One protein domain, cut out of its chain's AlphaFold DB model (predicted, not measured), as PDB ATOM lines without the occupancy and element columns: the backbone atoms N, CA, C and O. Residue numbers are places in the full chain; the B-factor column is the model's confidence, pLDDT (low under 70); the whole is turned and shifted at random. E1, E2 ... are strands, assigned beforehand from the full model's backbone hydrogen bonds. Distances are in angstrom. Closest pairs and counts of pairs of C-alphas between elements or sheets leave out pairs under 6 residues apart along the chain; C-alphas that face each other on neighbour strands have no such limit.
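AT A GLANCE: This is residues 32 to 76 and 84 to 164 of the 164 residues of an uncharacterized protein of Bacteroides sp. An322 (UniProt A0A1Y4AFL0). Two strongly twisted sheets lie partly face to face as a small sandwich, one of E3, E2, E6, E7, E8 and E9, the other of E4, E5, E1 and E10. The long hairpin of E7 and E8 reaches out at one end of the longest axis, and the long loop of residues 39 to 59 lies at the other. The printed part has 126 residues with ten named strands, E1 to E10 in order along the chain, and no named helix; the class is all strand. The six-stranded sheet, in the order E3, E2, E6, E7, E8, E9, is antiparallel, and the four-stranded one, in the order E4, E5, E1, E10, is mixed. The whole is compact, with a radius of gyration of the C-alphas of 15.3 A, yet elongated in outline, spanning 51 by 30 by 29 A.

IN THESE COORDINATES: E1, residues 32 to 38, begins at C-alpha 32 (0.401, -7.821, -62.946) and is 19.7 A long. E2 is residues 60 to 63, E3 residues 66 to 69 and E4 residues 89 to 93. E5, residues 99 to 106, is 20.6 A long, and E6, residues 112 to 120, is 22.2 A. E7, residues 128 to 139, is 35.3 A long and ends at C-alpha 139 (11.331, 1.953, -80.383). E8, residues 142 to 151, is 30.4 A. E9 is residues 154 to 156, and E10, residues 160 to 163, ends at C-alpha 163 (-12.977, -22.862, -64.709).

HOW THE PARTS SIT: In the larger sheet E3 and E9 are the edge strands. E2 and E3 form a hairpin, with N 68 and O 61 at 2.8 A. E2 and E6 are antiparallel, with N 62 and O 118 at 2.8 A. E6, E7, E8 and E9 form a meander, each strand the antiparallel neighbour of the one before: N 117 and O 130 are 2.8 A apart, N 144 and O 137 2.8 A, N 151 and O 154 2.8 A. In the other sheet E4 and E5 form a hairpin, with N 102 and O 90 at 2.8 A. E1 pairs in a staggered way, antiparallel to E5 over residues 32 to 35, with N 35 and O 101 at 2.8 A, and parallel to E10 over residues 35 to 38, with N 36 and O 160 at 2.8 A. The facing parts of the two sheets are 9.4 A centre to centre, their strands at 35 degrees.

THE WHOLE: The C-alphas farthest apart, those of Glu 51 and Asn 140, are 51.7 A apart. Residues 77 to 83 are not printed, and C-alphas 76 and 84 are 12.1 A apart across this cut. The link from E1 to E2, 21 residues, is long. The mean pLDDT of the printed part is 95.5; residues 74 to 76 are under 70.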
ATOM      1  N   GLY A  32       0.875  -6.726 -63.780       96.25
ATOM      2  CA  GLY A  32       0.401  -7.821 -62.946       96.25
ATOM      3  C   GLY A  32      -0.344  -8.843 -63.792       96.25
ATOM      4  O   GLY A  32      -0.785  -8.554 -64.907       96.25
ATOM      5  N   ILE A  33      -0.485 -10.048 -63.258       98.38
ATOM      6  CA  ILE A  33      -1.272 -11.119 -63.863       98.38
ATOM      7  C   ILE A  33      -2.567 -11.216 -63.070       98.38
ATOM      8  O   ILE A  33      -2.535 -11.470 -61.867       98.38
ATOM      9  N   SER A  34      -3.689 -10.985 -63.742       98.12
ATOM     10  CA  SER A  34      -5.022 -11.075 -63.154       98.12
ATOM     11  C   SER A  34      -5.634 -12.435 -63.468       98.12
ATOM     12  O   SER A  34      -5.386 -12.993 -64.536       98.12
ATOM     13  N   ILE A  35      -6.428 -12.973 -62.549       98.62
ATOM     14  CA  ILE A  35      -7.062 -14.283 -62.689       98.62
ATOM     15  C   ILE A  35      -8.522 -14.175 -62.258       98.62
ATOM     16  O   ILE A  35      -8.815 -13.777 -61.130       98.62
ATOM     17  N   GLU A  36      -9.410 -14.577 -63.158       98.25
ATOM     18  CA  GLU A  36     -10.822 -14.847 -62.907       98.25
ATOM     19  C   GLU A  36     -10.997 -16.346 -62.655       98.25
ATOM     20  O   GLU A  36     -10.476 -17.168 -63.414       98.25
ATOM     21  N   VAL A  37     -11.736 -16.712 -61.605       98.25
ATOM     22  CA  VAL A  37     -12.090 -18.112 -61.343       98.25
ATOM     23  C   VAL A  37     -13.599 -18.233 -61.286       98.25
ATOM     24  O   VAL A  37     -14.241 -17.603 -60.445       98.25
ATOM     25  N   THR A  38     -14.162 -19.047 -62.172       98.19
ATOM     26  CA  THR A  38     -15.602 -19.301 -62.212       98.19
ATOM     27  C   THR A  38     -15.908 -20.785 -62.159       98.19
ATOM     28  O   THR A  38     -15.039 -21.615 -62.425       98.19
ATOM     29  N   ASP A  39     -17.158 -21.120 -61.867       97.06
ATOM     30  CA  ASP A  39     -17.681 -22.442 -62.191       97.06
ATOM     31  C   ASP A  39     -18.028 -22.550 -63.690       97.06
ATOM     32  O   ASP A  39     -17.832 -21.612 -64.478       97.06
ATOM     33  N   ALA A  40     -18.547 -23.712 -64.094       96.62
ATOM     34  CA  ALA A  40     -18.986 -23.977 -65.465       96.62
ATOM     35  C   ALA A  40     -20.203 -23.140 -65.914       96.62
ATOM     36  O   ALA A  40     -20.458 -23.039 -67.115       96.62
ATOM     37  N   GLU A  41     -20.958 -22.556 -64.979       96.62
ATOM     38  CA  GLU A  41     -22.103 -21.678 -65.255       96.62
ATOM     39  C   GLU A  41     -21.687 -20.199 -65.355       96.62
ATOM     40  O   GLU A  41     -22.465 -19.367 -65.825       96.62
ATOM     41  N   GLY A  42     -20.446 -19.880 -64.978       96.69
ATOM     42  CA  GLY A  42     -19.884 -18.533 -64.987       96.69
ATOM     43  C   GLY A  42     -20.040 -17.785 -63.662       96.69
ATOM     44  O   GLY A  42     -19.802 -16.577 -63.628       96.69
ATOM     45  N   ASN A  43     -20.426 -18.460 -62.574       97.81
ATOM     46  CA  ASN A  43     -20.498 -17.843 -61.252       97.81
ATOM     47  C   ASN A  43     -19.085 -17.613 -60.703       97.81
ATOM     48  O   ASN A  43     -18.229 -18.490 -60.779       97.81
ATOM     49  N   ASP A  44     -18.847 -16.432 -60.133       98.12
ATOM     50  CA  ASP A  44     -17.559 -16.030 -59.562       98.12
ATOM     51  C   ASP A  44     -17.246 -16.830 -58.288       98.12
ATOM     52  O   ASP A  44     -17.866 -16.613 -57.245       98.12
ATOM     53  N   LEU A  45     -16.265 -17.733 -58.351       98.25
ATOM     54  CA  LEU A  45     -15.866 -18.576 -57.221       98.25
ATOM     55  C   LEU A  45     -14.904 -17.876 -56.249       98.25
ATOM     56  O   LEU A  45     -14.622 -18.412 -55.175       98.25
ATOM     57  N   LEU A  46     -14.400 -16.689 -56.591       98.38
ATOM     58  CA  LEU A  46     -13.603 -15.846 -55.698       98.38
ATOM     59  C   LEU A  46     -14.470 -14.896 -54.871       98.38
ATOM     60  O   LEU A  46     -13.987 -14.346 -53.881       98.38
ATOM     61  N   ASN A  47     -15.743 -14.728 -55.228       98.12
ATOM     62  CA  ASN A  47     -16.720 -14.055 -54.387       98.12
ATOM     63  C   ASN A  47     -17.083 -14.953 -53.184       98.12
ATOM     64  O   ASN A  47     -17.603 -16.052 -53.391       98.12
ATOM     65  N   PRO A  48     -16.854 -14.518 -51.928       97.06
ATOM     66  CA  PRO A  48     -17.176 -15.307 -50.735       97.06
ATOM     67  C   PRO A  48     -18.659 -15.672 -50.577       97.06
ATOM     68  O   PRO A  48     -18.970 -16.625 -49.868       97.06
ATOM     69  N   GLU A  49     -19.560 -14.921 -51.216       97.12
ATOM     70  CA  GLU A  49     -21.012 -15.122 -51.129       97.12
ATOM     71  C   GLU A  49     -21.553 -16.118 -52.172       97.12
ATOM     72  O   GLU A  49     -22.730 -16.477 -52.128       97.12
ATOM     73  N   THR A  50     -20.723 -16.564 -53.120       97.44
ATOM     74  CA  THR A  50     -21.116 -17.569 -54.120       97.44
ATOM     75  C   THR A  50     -21.214 -18.954 -53.479       97.44
ATOM     76  O   THR A  50     -20.390 -19.339 -52.645       97.44
ATOM     77  N   GLU A  51     -22.218 -19.738 -53.873       94.94
ATOM     78  CA  GLU A  51     -22.330 -21.132 -53.440       94.94
ATOM     79  C   GLU A  51     -21.089 -21.926 -53.887       94.94
ATOM     80  O   GLU A  51     -20.658 -21.821 -55.029       94.94
ATOM     81  N   ASN A  52     -20.498 -22.713 -52.982       93.94
ATOM     82  CA  ASN A  52     -19.236 -23.436 -53.219       93.94
ATOM     83  C   ASN A  52     -18.022 -22.536 -53.527       93.94
ATOM     84  O   ASN A  52     -17.043 -23.002 -54.111       93.94
ATOM     85  N   SER A  53     -18.060 -21.267 -53.105       97.44
ATOM     86  CA  SER A  53     -16.927 -20.345 -53.205       97.44
ATOM     87  C   SER A  53     -15.630 -20.939 -52.651       97.44
ATOM     88  O   SER A  53     -15.598 -21.540 -51.573       97.44
ATOM     89  N   ILE A  54     -14.536 -20.677 -53.364       97.19
ATOM     90  CA  ILE A  54     -13.178 -21.062 -52.974       97.19
ATOM     91  C   ILE A  54     -12.411 -19.915 -52.301       97.19
ATOM     92  O   ILE A  54     -11.257 -20.081 -51.903       97.19
ATOM     93  N   ALA A  55     -13.027 -18.739 -52.149       96.75
ATOM     94  CA  ALA A  55     -12.362 -17.504 -51.724       96.75
ATOM     95  C   ALA A  55     -11.571 -17.627 -50.408       96.75
ATOM     96  O   ALA A  55     -10.552 -16.957 -50.222       96.75
ATOM     97  N   ASN A  56     -12.023 -18.499 -49.501       95.75
ATOM     98  CA  ASN A  56     -11.496 -18.637 -48.141       95.75
ATOM     99  C   ASN A  56     -10.805 -19.983 -47.873       95.75
ATOM    100  O   ASN A  56     -10.504 -20.296 -46.722       95.75
ATOM    101  N   GLN A  57     -10.518 -20.781 -48.905       95.19
ATOM    102  CA  GLN A  57      -9.942 -22.118 -48.716       95.19
ATOM    103  C   GLN A  57      -8.413 -22.125 -48.546       95.19
ATOM    104  O   GLN A  57      -7.801 -23.183 -48.501       95.19
ATOM    105  N   GLY A  58      -7.780 -20.956 -48.412       97.00
ATOM    106  CA  GLY A  58      -6.336 -20.846 -48.179       97.00
ATOM    107  C   GLY A  58      -5.491 -21.036 -49.438       97.00
ATOM    108  O   GLY A  58      -4.440 -21.670 -49.361       97.00
ATOM    109  N   ILE A  59      -5.952 -20.493 -50.573       98.38
ATOM    110  CA  ILE A  59      -5.235 -20.491 -51.859       98.38
ATOM    111  C   ILE A  59      -3.816 -19.935 -51.668       98.38
ATOM    112  O   ILE A  59      -3.605 -18.950 -50.952       98.38
ATOM    113  N   LYS A  60      -2.835 -20.561 -52.318       97.94
ATOM    114  CA  LYS A  60      -1.422 -20.170 -52.264       97.94
ATOM    115  C   LYS A  60      -0.848 -20.111 -53.666       97.94
ATOM    116  O   LYS A  60      -1.298 -20.823 -54.560       97.94
ATOM    117  N   MET A  61       0.213 -19.334 -53.831       97.56
ATOM    118  CA  MET A  61       1.091 -19.487 -54.984       97.56
ATOM    119  C   MET A  61       2.506 -19.859 -54.560       97.56
ATOM    120  O   MET A  61       2.977 -19.455 -53.495       97.56
ATOM    121  N   ILE A  62       3.202 -20.594 -55.420       98.31
ATOM    122  CA  ILE A  62       4.640 -20.818 -55.332       98.31
ATOM    123  C   ILE A  62       5.304 -20.082 -56.491       98.31
ATOM    124  O   ILE A  62       4.984 -20.328 -57.654       98.31
ATOM    125  N   PHE A  63       6.240 -19.193 -56.170       97.44
ATOM    126  CA  PHE A  63       7.025 -18.438 -57.140       97.44
ATOM    127  C   PHE A  63       8.480 -18.359 -56.674       97.44
ATOM    128  O   PHE A  63       8.745 -17.925 -55.552       97.44
ATOM    129  N   ARG A  64       9.424 -18.793 -57.524       95.38
ATOM    130  CA  ARG A  64      10.873 -18.829 -57.223       95.38
ATOM    131  C   ARG A  64      11.182 -19.452 -55.851       95.38
ATOM    132  O   ARG A  64      11.812 -18.828 -54.999       95.38
ATOM    133  N   ASP A  65      10.657 -20.659 -55.636       94.19
ATOM    134  CA  ASP A  65      10.791 -21.461 -54.407       94.19
ATOM    135  C   ASP A  65      10.229 -20.820 -53.124       94.19
ATOM    136  O   ASP A  65      10.440 -21.328 -52.021       94.19
ATOM    137  N   LYS A  66       9.479 -19.720 -53.244       95.94
ATOM    138  CA  LYS A  66       8.777 -19.077 -52.131       95.94
ATOM    139  C   LYS A  66       7.280 -19.306 -52.241       95.94
ATOM    140  O   LYS A  66       6.695 -19.138 -53.309       95.94
ATOM    141  N   THR A  67       6.668 -19.641 -51.113       96.94
ATOM    142  CA  THR A  67       5.216 -19.763 -50.984       96.94
ATOM    143  C   THR A  67       4.634 -18.445 -50.494       96.94
ATOM    144  O   THR A  67       5.098 -17.897 -49.494       96.94
ATOM    145  N   TYR A  68       3.597 -17.970 -51.172       96.38
ATOM    146  CA  TYR A  68       2.836 -16.781 -50.819       96.38
ATOM    147  C   TYR A  68       1.390 -17.199 -50.576       96.38
ATOM    148  O   TYR A  68       0.739 -17.747 -51.468       96.38
ATOM    149  N   GLU A  69       0.897 -16.978 -49.362       97.31
ATOM    150  CA  GLU A  69      -0.513 -17.204 -49.046       97.31
ATOM    151  C   GLU A  69      -1.341 -16.028 -49.565       97.31
ATOM    152  O   GLU A  69      -0.894 -14.876 -49.487       97.31
ATOM    153  N   LYS A  70      -2.529 -16.314 -50.109       97.19
ATOM    154  CA  LYS A  70      -3.443 -15.278 -50.598       97.19
ATOM    155  C   LYS A  70      -3.738 -14.263 -49.490       97.19
ATOM    156  O   LYS A  70      -4.032 -14.654 -48.363       97.19
ATOM    157  N   ASP A  71      -3.658 -12.979 -49.829       95.31
ATOM    158  CA  ASP A  71      -3.905 -11.837 -48.934       95.31
ATOM    159  C   ASP A  71      -2.944 -11.740 -47.734       95.31
ATOM    160  O   ASP A  71      -3.188 -10.998 -46.778       95.31
ATOM    161  N   SER A  72      -1.824 -12.472 -47.760       91.88
ATOM    162  CA  SER A  72      -0.789 -12.304 -46.742       91.88
ATOM    163  C   SER A  72      -0.129 -10.930 -46.864       91.88
ATOM    164  O   SER A  72       0.143 -10.434 -47.962       91.88
ATOM    165  N   LEU A  73       0.130 -10.301 -45.714       79.38
ATOM    166  CA  LEU A  73       0.819  -9.016 -45.662       79.38
ATOM    167  C   LEU A  73       2.242  -9.169 -46.202       79.38
ATOM    168  O   LEU A  73       3.092  -9.803 -45.576       79.38
ATOM    169  N   VAL A  74       2.525  -8.504 -47.316       69.88
ATOM    170  CA  VAL A  74       3.898  -8.275 -47.759       69.88
ATOM    171  C   VAL A  74       4.391  -6.998 -47.082       69.88
ATOM    172  O   VAL A  74       4.042  -5.885 -47.464       69.88
ATOM    173  N   CYS A  75       5.134  -7.163 -45.989       55.28
ATOM    174  CA  CYS A  75       5.638  -6.051 -45.188       55.28
ATOM    175  C   CYS A  75       6.847  -5.400 -45.866       55.28
ATOM    176  O   CYS A  75       7.908  -6.009 -45.817       55.28
ATOM    177  N   GLU A  76       6.731  -4.176 -46.409       61.56
ATOM    178  CA  GLU A  76       7.898  -3.335 -46.743       61.56
ATOM    179  C   GLU A  76       7.650  -1.811 -46.651       61.56
ATOM    180  O   GLU A  76       6.532  -1.304 -46.757       61.56
ATOM    181  N   PRO A  84       7.463  -0.422 -58.578       80.31
ATOM    182  CA  PRO A  84       6.825  -1.731 -58.668       80.31
ATOM    183  C   PRO A  84       7.143  -2.576 -57.436       80.31
ATOM    184  O   PRO A  84       8.320  -2.773 -57.095       80.31
ATOM    185  N   ARG A  85       6.105  -3.079 -56.762       83.19
ATOM    186  CA  ARG A  85       6.272  -3.930 -55.575       83.19
ATOM    187  C   ARG A  85       5.615  -5.273 -55.789       83.19
ATOM    188  O   ARG A  85       4.441  -5.356 -56.124       83.19
ATOM    189  N   PHE A  86       6.363  -6.328 -55.502       90.50
ATOM    190  CA  PHE A  86       5.823  -7.673 -55.563       90.50
ATOM    191  C   PHE A  86       5.018  -7.978 -54.293       90.50
ATOM    192  O   PHE A  86       5.587  -8.309 -53.255       90.50
ATOM    193  N   TYR A  87       3.696  -7.870 -54.386       90.19
ATOM    194  CA  TYR A  87       2.708  -8.130 -53.336       90.19
ATOM    195  C   TYR A  87       2.304  -9.603 -53.217       90.19
ATOM    196  O   TYR A  87       1.461  -9.955 -52.392       90.19
ATOM    197  N   GLY A  88       2.903 -10.491 -54.002       94.62
ATOM    198  CA  GLY A  88       2.562 -11.902 -53.948       94.62
ATOM    199  C   GLY A  88       1.226 -12.180 -54.639       94.62
ATOM    200  O   GLY A  88       1.055 -11.800 -55.793       94.62
ATOM    201  N   LEU A  89       0.316 -12.867 -53.939       97.06
ATOM    202  CA  LEU A  89      -1.024 -13.228 -54.409       97.06
ATOM    203  C   LEU A  89      -2.070 -12.465 -53.591       97.06
ATOM    204  O   LEU A  89      -2.195 -12.704 -52.390       97.06
ATOM    205  N   GLN A  90      -2.817 -11.565 -54.225       96.81
ATOM    206  CA  GLN A  90      -3.782 -10.691 -53.550       96.81
ATOM    207  C   GLN A  90      -5.163 -10.787 -54.192       96.81
ATOM    208  O   GLN A  90      -5.283 -10.957 -55.403       96.81
ATOM    209  N   THR A  91      -6.207 -10.642 -53.388       96.94
ATOM    210  CA  THR A  91      -7.583 -10.504 -53.857       96.94
ATOM    211  C   THR A  91      -7.846  -9.050 -54.234       96.94
ATOM    212  O   THR A  91      -7.502  -8.125 -53.497       96.94
ATOM    213  N   PHE A  92      -8.505  -8.836 -55.365       96.06
ATOM    214  CA  PHE A  92      -8.976  -7.527 -55.793       96.06
ATOM    215  C   PHE A  92     -10.449  -7.610 -56.175       96.06
ATOM    216  O   PHE A  92     -10.845  -8.516 -56.902       96.06
ATOM    217  N   GLN A  93     -11.251  -6.653 -55.713       97.12
ATOM    218  CA  GLN A  93     -12.630  -6.511 -56.161       97.12
ATOM    219  C   GLN A  93     -12.721  -5.368 -57.172       97.12
ATOM    220  O   GLN A  93     -12.358  -4.223 -56.884       97.12
ATOM    221  N   THR A  94     -13.213  -5.677 -58.363       94.69
ATOM    222  CA  THR A  94     -13.468  -4.697 -59.411       94.69
ATOM    223  C   THR A  94     -14.657  -3.802 -59.042       94.69
ATOM    224  O   THR A  94     -15.453  -4.096 -58.149       94.69
ATOM    225  N   LYS A  95     -14.817  -2.673 -59.744       94.94
ATOM    226  CA  LYS A  95     -15.906  -1.713 -59.470       94.94
ATOM    227  C   LYS A  95     -17.306  -2.287 -59.714       94.94
ATOM    228  O   LYS A  95     -18.260  -1.824 -59.100       94.94
ATOM    229  N   ASP A  96     -17.424  -3.249 -60.622       93.75
ATOM    230  CA  ASP A  96     -18.641  -4.009 -60.926       93.75
ATOM    231  C   ASP A  96     -18.882  -5.174 -59.951       93.75
ATOM    232  O   ASP A  96     -19.911  -5.838 -60.041       93.75
ATOM    233  N   GLY A  97     -17.986  -5.384 -58.983       95.06
ATOM    234  CA  GLY A  97     -18.163  -6.328 -57.884       95.06
ATOM    235  C   GLY A  97     -17.562  -7.714 -58.113       95.06
ATOM    236  O   GLY A  97     -17.669  -8.535 -57.203       95.06
ATOM    237  N   ARG A  98     -16.917  -7.965 -59.263       95.81
ATOM    238  CA  ARG A  98     -16.213  -9.225 -59.545       95.81
ATOM    239  C   ARG A  98     -14.921  -9.318 -58.742       95.81
ATOM    240  O   ARG A  98     -14.221  -8.322 -58.550       95.81
ATOM    241  N   TYR A  99     -14.605 -10.514 -58.277       98.25
ATOM    242  CA  TYR A  99     -13.388 -10.801 -57.535       98.25
ATOM    243  C   TYR A  99     -12.336 -11.408 -58.459       98.25
ATOM    244  O   TYR A  99     -12.615 -12.285 -59.271       98.25
ATOM    245  N   LEU A 100     -11.105 -10.923 -58.321       98.19
ATOM    246  CA  LEU A 100      -9.929 -11.363 -59.060       98.19
ATOM    247  C   LEU A 100      -8.830 -11.772 -58.085       98.19
ATOM    248  O   LEU A 100      -8.696 -11.182 -57.008       98.19
ATOM    249  N   LEU A 101      -7.985 -12.711 -58.500       98.31
ATOM    250  CA  LEU A 101      -6.645 -12.842 -57.934       98.31
ATOM    251  C   LEU A 101      -5.673 -12.021 -58.776       98.31
ATOM    252  O   LEU A 101      -5.693 -12.102 -60.001       98.31
ATOM    253  N   ILE A 102      -4.801 -11.267 -58.121       97.38
ATOM    254  CA  ILE A 102      -3.746 -10.478 -58.749       97.38
ATOM    255  C   ILE A 102      -2.398 -11.006 -58.268       97.38
ATOM    256  O   ILE A 102      -2.154 -11.114 -57.062       97.38
ATOM    257  N   ILE A 103      -1.521 -11.320 -59.220       97.25
ATOM    258  CA  ILE A 103      -0.127 -11.685 -58.978       97.25
ATOM    259  C   ILE A 103       0.771 -10.566 -59.485       97.25
ATOM    260  O   ILE A 103       0.647 -10.127 -60.629       97.25
ATOM    261  N   GLY A 104       1.716 -10.141 -58.656       94.00
ATOM    262  CA  GLY A 104       2.631  -9.053 -58.977       94.00
ATOM    263  C   GLY A 104       2.691  -8.047 -57.834       94.00
ATOM    264  O   GLY A 104       2.420  -8.403 -56.694       94.00
ATOM    265  N   GLU A 105       3.063  -6.797 -58.075       93.31
ATOM    266  CA  GLU A 105       3.475  -6.227 -59.360       93.31
ATOM    267  C   GLU A 105       4.874  -6.697 -59.791       93.31
ATOM    268  O   GLU A 105       5.750  -6.990 -58.971       93.31
ATOM    269  N   PHE A 106       5.089  -6.736 -61.101       95.19
ATOM    270  CA  PHE A 106       6.375  -6.945 -61.755       95.19
ATOM    271  C   PHE A 106       6.846  -5.637 -62.402       95.19
ATOM    272  O   PHE A 106       6.048  -4.760 -62.730       95.19
ATOM    273  N   TYR A 107       8.158  -5.493 -62.588       95.06
ATOM    274  CA  TYR A 107       8.730  -4.306 -63.221       95.06
ATOM    275  C   TYR A 107       8.446  -4.325 -64.728       95.06
ATOM    276  O   TYR A 107       8.918  -5.228 -65.404       95.06
ATOM    277  N   GLY A 108       7.754  -3.321 -65.270       95.62
ATOM    278  CA  GLY A 108       7.476  -3.239 -66.716       95.62
ATOM    279  C   GLY A 108       8.674  -2.849 -67.587       95.62
ATOM    280  O   GLY A 108       8.575  -2.839 -68.802       95.62
ATOM    281  N   ASN A 109       9.816  -2.515 -66.979       94.56
ATOM    282  CA  ASN A 109      11.056  -2.174 -67.680       94.56
ATOM    283  C   ASN A 109      12.134  -3.263 -67.563       94.56
ATOM    284  O   ASN A 109      13.329  -2.973 -67.655       94.56
ATOM    285  N   ARG A 110      11.739  -4.504 -67.257       95.12
ATOM    286  CA  ARG A 110      12.659  -5.635 -67.104       95.12
ATOM    287  C   ARG A 110      12.177  -6.814 -67.912       95.12
ATOM    288  O   ARG A 110      11.015  -7.176 -67.814       95.12
ATOM    289  N   ASP A 111      13.105  -7.490 -68.570       97.69
ATOM    290  CA  ASP A 111      12.795  -8.747 -69.232       97.69
ATOM    291  C   ASP A 111      12.590  -9.882 -68.220       97.69
ATOM    292  O   ASP A 111      13.372 -10.070 -67.280       97.69
ATOM    293  N   TYR A 112      11.561 -10.686 -68.466       97.94
ATOM    294  CA  TYR A 112      11.267 -11.930 -67.766       97.94
ATOM    295  C   TYR A 112      11.141 -13.047 -68.802       97.94
ATOM    296  O   TYR A 112      10.403 -12.915 -69.777       97.94
ATOM    297  N   ASN A 113      11.843 -14.162 -68.594       97.62
ATOM    298  CA  ASN A 113      11.918 -15.249 -69.570       97.62
ATOM    299  C   ASN A 113      11.350 -16.542 -68.979       97.62
ATOM    300  O   ASN A 113      12.022 -17.190 -68.180       97.62
ATOM    301  N   ASN A 114      10.145 -16.930 -69.409       97.12
ATOM    302  CA  ASN A 114       9.449 -18.154 -68.987       97.12
ATOM    303  C   ASN A 114       9.439 -18.369 -67.461       97.12
ATOM    304  O   ASN A 114       9.729 -19.459 -66.966       97.12
ATOM    305  N   GLU A 115       9.104 -17.324 -66.710       98.38
ATOM    306  CA  GLU A 115       8.915 -17.415 -65.265       98.38
ATOM    307  C   GLU A 115       7.671 -18.249 -64.953       98.38
ATOM    308  O   GLU A 115       6.633 -18.084 -65.594       98.38
ATOM    309  N   SER A 116       7.767 -19.132 -63.958       98.25
ATOM    310  CA  SER A 116       6.700 -20.069 -63.598       98.25
ATOM    311  C   SER A 116       6.146 -19.767 -62.212       98.25
ATOM    312  O   SER A 116       6.892 -19.671 -61.236       98.25
ATOM    313  N   ILE A 117       4.822 -19.697 -62.121       98.62
ATOM    314  CA  ILE A 117       4.046 -19.565 -60.893       98.62
ATOM    315  C   ILE A 117       3.134 -20.784 -60.785       98.62
ATOM    316  O   ILE A 117       2.439 -21.132 -61.736       98.62
ATOM    317  N   ILE A 118       3.127 -21.435 -59.629       98.69
ATOM    318  CA  ILE A 118       2.248 -22.577 -59.357       98.69
ATOM    319  C   ILE A 118       1.137 -22.104 -58.429       98.69
ATOM    320  O   ILE A 118       1.434 -21.615 -57.342       98.69
ATOM    321  N   LEU A 119      -0.119 -22.277 -58.826       98.44
ATOM    322  CA  LEU A 119      -1.289 -22.036 -57.989       98.44
ATOM    323  C   LEU A 119      -1.687 -23.318 -57.272       98.44
ATOM    324  O   LEU A 119      -2.046 -24.320 -57.889       98.44
ATOM    325  N   ASP A 120      -1.626 -23.272 -55.950       98.44
ATOM    326  CA  ASP A 120      -2.162 -24.301 -55.079       98.44
ATOM    327  C   ASP A 120      -3.516 -23.837 -54.549       98.44
ATOM    328  O   ASP A 120      -3.600 -22.946 -53.701       98.44
ATOM    329  N   TRP A 121      -4.580 -24.444 -55.063       98.00
ATOM    330  CA  TRP A 121      -5.940 -24.125 -54.651       98.00
ATOM    331  C   TRP A 121      -6.235 -24.543 -53.217       98.00
ATOM    332  O   TRP A 121      -7.185 -24.022 -52.652       98.00
ATOM    333  N   ASN A 122      -5.430 -25.428 -52.619       97.12
ATOM    334  CA  ASN A 122      -5.625 -25.953 -51.268       97.12
ATOM    335  C   ASN A 122      -6.976 -26.683 -51.058       97.12
ATOM    336  O   ASN A 122      -7.477 -26.770 -49.941       97.12
ATOM    337  N   ASP A 123      -7.544 -27.248 -52.128       94.06
ATOM    338  CA  ASP A 123      -8.779 -28.057 -52.136       94.06
ATOM    339  C   ASP A 123      -8.541 -29.533 -52.524       94.06
ATOM    340  O   ASP A 123      -9.474 -30.330 -52.602       94.06
ATOM    341  N   GLY A 124      -7.282 -29.918 -52.764       94.12
ATOM    342  CA  GLY A 124      -6.895 -31.263 -53.200       94.12
ATOM    343  C   GLY A 124      -7.009 -31.509 -54.709       94.12
ATOM    344  O   GLY A 124      -6.612 -32.581 -55.172       94.12
ATOM    345  N   THR A 125      -7.499 -30.539 -55.485       95.12
ATOM    346  CA  THR A 125      -7.456 -30.592 -56.952       95.12
ATOM    347  C   THR A 125      -6.025 -30.387 -57.475       95.12
ATOM    348  O   THR A 125      -5.151 -29.915 -56.739       95.12
ATOM    349  N   PRO A 126      -5.734 -30.772 -58.734       97.06
ATOM    350  CA  PRO A 126      -4.446 -30.477 -59.348       97.06
ATOM    351  C   PRO A 126      -4.114 -28.982 -59.297       97.06
ATOM    352  O   PRO A 126      -4.985 -28.127 -59.441       97.06
ATOM    353  N   LYS A 127      -2.829 -28.684 -59.106       98.06
ATOM    354  CA  LYS A 127      -2.308 -27.317 -59.146       98.06
ATOM    355  C   LYS A 127      -2.278 -26.811 -60.581       98.06
ATOM    356  O   LYS A 127      -1.884 -27.561 -61.474       98.06
ATOM    357  N   ASP A 128      -2.592 -25.536 -60.770       98.50
ATOM    358  CA  ASP A 128      -2.416 -24.866 -62.055       98.50
ATOM    359  C   ASP A 128      -1.032 -24.225 -62.141       98.50
ATOM    360  O   ASP A 128      -0.464 -23.779 -61.144       98.50
ATOM    361  N   THR A 129      -0.469 -24.180 -63.343       98.62
ATOM    362  CA  THR A 129       0.807 -23.512 -63.610       98.62
ATOM    363  C   THR A 129       0.581 -22.345 -64.551       98.62
ATOM    364  O   THR A 129       0.161 -22.533 -65.691       98.62
ATOM    365  N   ILE A 130       0.916 -21.144 -64.098       98.69
ATOM    366  CA  ILE A 130       0.982 -19.949 -64.932       98.69
ATOM    367  C   ILE A 130       2.439 -19.741 -65.325       98.69
ATOM    368  O   ILE A 130       3.309 -19.637 -64.465       98.69
ATOM    369  N   THR A 131       2.721 -19.675 -66.620       98.56
ATOM    370  CA  THR A 131       4.035 -19.265 -67.132       98.56
ATOM    371  C   THR A 131       3.899 -17.920 -67.819       98.56
ATOM    372  O   THR A 131       2.972 -17.738 -68.603       98.56
ATOM    373  N   PHE A 132       4.819 -16.991 -67.578       98.56
ATOM    374  CA  PHE A 132       4.828 -15.713 -68.282       98.56
ATOM    375  C   PHE A 132       6.213 -15.352 -68.814       98.56
ATOM    376  O   PHE A 132       7.247 -15.754 -68.279       98.56
ATOM    377  N   SER A 133       6.222 -14.590 -69.901       98.44
ATOM    378  CA  SER A 133       7.395 -13.869 -70.387       98.44
ATOM    379  C   SER A 133       7.015 -12.415 -70.599       98.44
ATOM    380  O   SER A 133       5.893 -12.129 -71.008       98.44
ATOM    381  N   HIS A 134       7.945 -11.514 -70.329       98.44
ATOM    382  CA  HIS A 134       7.781 -10.092 -70.572       98.44
ATOM    383  C   HIS A 134       9.050  -9.568 -71.230       98.44
ATOM    384  O   HIS A 134      10.151  -9.943 -70.822       98.44
ATOM    385  N   LYS A 135       8.889  -8.729 -72.245       98.19
ATOM    386  CA  LYS A 135       9.986  -8.039 -72.916       98.19
ATOM    387  C   LYS A 135       9.739  -6.549 -72.891       98.19
ATOM    388  O   LYS A 135       8.612  -6.125 -73.130       98.19
ATOM    389  N   PHE A 136      10.806  -5.799 -72.673       97.44
ATOM    390  CA  PHE A 136      10.825  -4.350 -72.747       97.44
ATOM    391  C   PHE A 136      11.880  -3.897 -73.760       97.44
ATOM    392  O   PHE A 136      13.007  -4.395 -73.755       97.44
ATOM    393  N   TRP A 137      11.537  -2.945 -74.622       95.94
ATOM    394  CA  TRP A 137      12.479  -2.350 -75.568       95.94
ATOM    395  C   TRP A 137      12.152  -0.880 -75.829       95.94
ATOM    396  O   TRP A 137      11.109  -0.375 -75.427       95.94
ATOM    397  N   TRP A 138      13.080  -0.186 -76.481       94.69
ATOM    398  CA  TRP A 138      12.864   1.169 -76.973       94.69
ATOM    399  C   TRP A 138      12.634   1.109 -78.477       94.69
ATOM    400  O   TRP A 138      13.413   0.483 -79.196       94.69
ATOM    401  N   GLU A 139      11.588   1.766 -78.959       92.81
ATOM    402  CA  GLU A 139      11.331   1.953 -80.383       92.81
ATOM    403  C   GLU A 139      11.025   3.430 -80.616       92.81
ATOM    404  O   GLU A 139      10.140   4.001 -79.990       92.81
ATOM    405  N   ASN A 140      11.810   4.090 -81.472       91.50
ATOM    406  CA  ASN A 140      11.691   5.534 -81.718       91.50
ATOM    407  C   ASN A 140      11.721   6.393 -80.433       91.50
ATOM    408  O   ASN A 140      11.004   7.385 -80.340       91.50
ATOM    409  N   GLN A 141      12.559   6.024 -79.453       92.44
ATOM    410  CA  GLN A 141      12.671   6.686 -78.139       92.44
ATOM    411  C   GLN A 141      11.417   6.593 -77.247       92.44
ATOM    412  O   GLN A 141      11.361   7.230 -76.185       92.44
ATOM    413  N   GLU A 142      10.444   5.770 -77.639       93.06
ATOM    414  CA  GLU A 142       9.265   5.422 -76.853       93.06
ATOM    415  C   GLU A 142       9.434   4.024 -76.226       93.06
ATOM    416  O   GLU A 142      10.081   3.150 -76.815       93.06
ATOM    417  N   PRO A 143       8.939   3.819 -74.993       95.31
ATOM    418  CA  PRO A 143       9.019   2.537 -74.319       95.31
ATOM    419  C   PRO A 143       7.952   1.593 -74.855       95.31
ATOM    420  O   PRO A 143       6.758   1.874 -74.765       95.31
ATOM    421  N   GLU A 144       8.385   0.429 -75.303       96.06
ATOM    422  CA  GLU A 144       7.515  -0.637 -75.765       96.06
ATOM    423  C   GLU A 144       7.659  -1.862 -74.870       96.06
ATOM    424  O   GLU A 144       8.715  -2.129 -74.283       96.06
ATOM    425  N   SER A 145       6.573  -2.622 -74.741       96.81
ATOM    426  CA  SER A 145       6.610  -3.873 -73.995       96.81
ATOM    427  C   SER A 145       5.568  -4.874 -74.466       96.81
ATOM    428  O   SER A 145       4.499  -4.520 -74.956       96.81
ATOM    429  N   GLU A 146       5.865  -6.149 -74.256       97.31
ATOM    430  CA  GLU A 146       4.958  -7.254 -74.543       97.31
ATOM    431  C   GLU A 146       4.993  -8.249 -73.388       97.31
ATOM    432  O   GLU A 146       6.066  -8.629 -72.916       97.31
ATOM    433  N   THR A 147       3.814  -8.695 -72.945       98.06
ATOM    434  CA  THR A 147       3.673  -9.759 -71.945       98.06
ATOM    435  C   THR A 147       2.884 -10.912 -72.541       98.06
ATOM    436  O   THR A 147       1.745 -10.729 -72.960       98.06
ATOM    437  N   ILE A 148       3.464 -12.109 -72.520       98.19
ATOM    438  CA  ILE A 148       2.805 -13.344 -72.946       98.19
ATOM    439  C   ILE A 148       2.578 -14.212 -71.717       98.19
ATOM    440  O   ILE A 148       3.513 -14.469 -70.956       98.19
ATOM    441  N   VAL A 149       1.351 -14.702 -71.551       98.38
ATOM    442  CA  VAL A 149       0.938 -15.524 -70.412       98.38
ATOM    443  C   VAL A 149       0.402 -16.863 -70.909       98.38
ATOM    444  O   VAL A 149      -0.248 -16.952 -71.947       98.38
ATOM    445  N   ARG A 150       0.707 -17.936 -70.179       98.69
ATOM    446  CA  ARG A 150       0.241 -19.295 -70.458       98.69
ATOM    447  C   ARG A 150      -0.337 -19.919 -69.201       98.69
ATOM    448  O   ARG A 150       0.324 -19.901 -68.165       98.69
ATOM    449  N   LEU A 151      -1.508 -20.533 -69.314       98.69
ATOM    450  CA  LEU A 151      -2.102 -21.389 -68.295       98.69
ATOM    451  C   LEU A 151      -1.885 -22.849 -68.698       98.69
ATOM    452  O   LEU A 151      -2.287 -23.274 -69.779       98.69
ATOM    453  N   ASN A 152      -1.223 -23.623 -67.841       98.19
ATOM    454  CA  ASN A 152      -0.935 -25.044 -68.052       98.19
ATOM    455  C   ASN A 152      -0.286 -25.343 -69.417       98.19
ATOM    456  O   ASN A 152      -0.558 -26.359 -70.052       98.19
ATOM    457  N   GLY A 153       0.586 -24.438 -69.873       97.88
ATOM    458  CA  GLY A 153       1.302 -24.545 -71.147       97.88
ATOM    459  C   GLY A 153       0.548 -24.013 -72.370       97.88
ATOM    460  O   GLY A 153       1.143 -23.952 -73.444       97.88
ATOM    461  N   VAL A 154      -0.707 -23.586 -72.224       98.12
ATOM    462  CA  VAL A 154      -1.515 -23.000 -73.305       98.12
ATOM    463  C   VAL A 154      -1.553 -21.485 -73.152       98.12
ATOM    464  O   VAL A 154      -1.806 -20.979 -72.065       98.12
ATOM    465  N   GLU A 155      -1.271 -20.759 -74.230       98.25
ATOM    466  CA  GLU A 155      -1.350 -19.294 -74.251       98.25
ATOM    467  C   GLU A 155      -2.769 -18.792 -73.980       98.25
ATOM    468  O   GLU A 155      -3.742 -19.404 -74.417       98.25
ATOM    469  N   THR A 156      -2.870 -17.713 -73.209       97.88
ATOM    470  CA  THR A 156      -4.131 -17.166 -72.706       97.88
ATOM    471  C   THR A 156      -4.037 -15.651 -72.567       97.88
ATOM    472  O   THR A 156      -2.944 -15.086 -72.493       97.88
ATOM    473  N   ASP A 157      -5.198 -15.013 -72.466       96.56
ATOM    474  CA  ASP A 157      -5.318 -13.594 -72.162       96.56
ATOM    475  C   ASP A 157      -4.983 -13.276 -70.694       96.56
ATOM    476  O   ASP A 157      -4.865 -14.159 -69.836       96.56
ATOM    477  N   ASN A 158      -4.845 -11.979 -70.415       94.38
ATOM    478  CA  ASN A 158      -4.804 -11.401 -69.075       94.38
ATOM    479  C   ASN A 158      -5.991 -10.418 -68.953       94.38
ATOM    480  O   ASN A 158      -5.976  -9.399 -69.648       94.38
ATOM    481  N   PRO A 159      -7.015 -10.684 -68.119       96.94
ATOM    482  CA  PRO A 159      -7.079 -11.717 -67.084       96.94
ATOM    483  C   PRO A 159      -7.133 -13.152 -67.626       96.94
ATOM    484  O   PRO A 159      -7.772 -13.428 -68.636       96.94
ATOM    485  N   ILE A 160      -6.482 -14.070 -66.907       98.31
ATOM    486  CA  ILE A 160      -6.585 -15.513 -67.137       98.31
ATOM    487  C   ILE A 160      -7.942 -15.979 -66.622       98.31
ATOM    488  O   ILE A 160      -8.280 -15.706 -65.471       98.31
ATOM    489  N   HIS A 161      -8.687 -16.738 -67.423       97.94
ATOM    490  CA  HIS A 161      -9.943 -17.346 -66.984       97.94
ATOM    491  C   HIS A 161      -9.739 -18.825 -66.643       97.94
ATOM    492  O   HIS A 161      -9.356 -19.624 -67.499       97.94
ATOM    493  N   ILE A 162      -9.979 -19.190 -65.384       98.06
ATOM    494  CA  ILE A 162      -9.913 -20.564 -64.881       98.06
ATOM    495  C   ILE A 162     -11.326 -21.032 -64.532       98.06
ATOM    496  O   ILE A 162     -12.043 -20.361 -63.794       98.06
ATOM    497  N   ILE A 163     -11.708 -22.204 -65.040       96.75
ATOM    498  CA  ILE A 163     -12.977 -22.862 -64.709       96.75
ATOM    499  C   ILE A 163     -12.684 -23.992 -63.718       96.75
ATOM    500  O   ILE A 163     -11.827 -24.836 -64.004       96.75
ATOM    501  N   LYS A 164     -13.377 -24.013 -62.576       92.75
ATOM    502  CA  LYS A 164     -13.299 -25.088 -61.572       92.75
ATOM    503  C   LYS A 164     -14.635 -25.793 -61.363       92.75
ATOM    504  O   LYS A 164     -15.692 -25.173 -61.608       92.75
TER     505      LYS A 164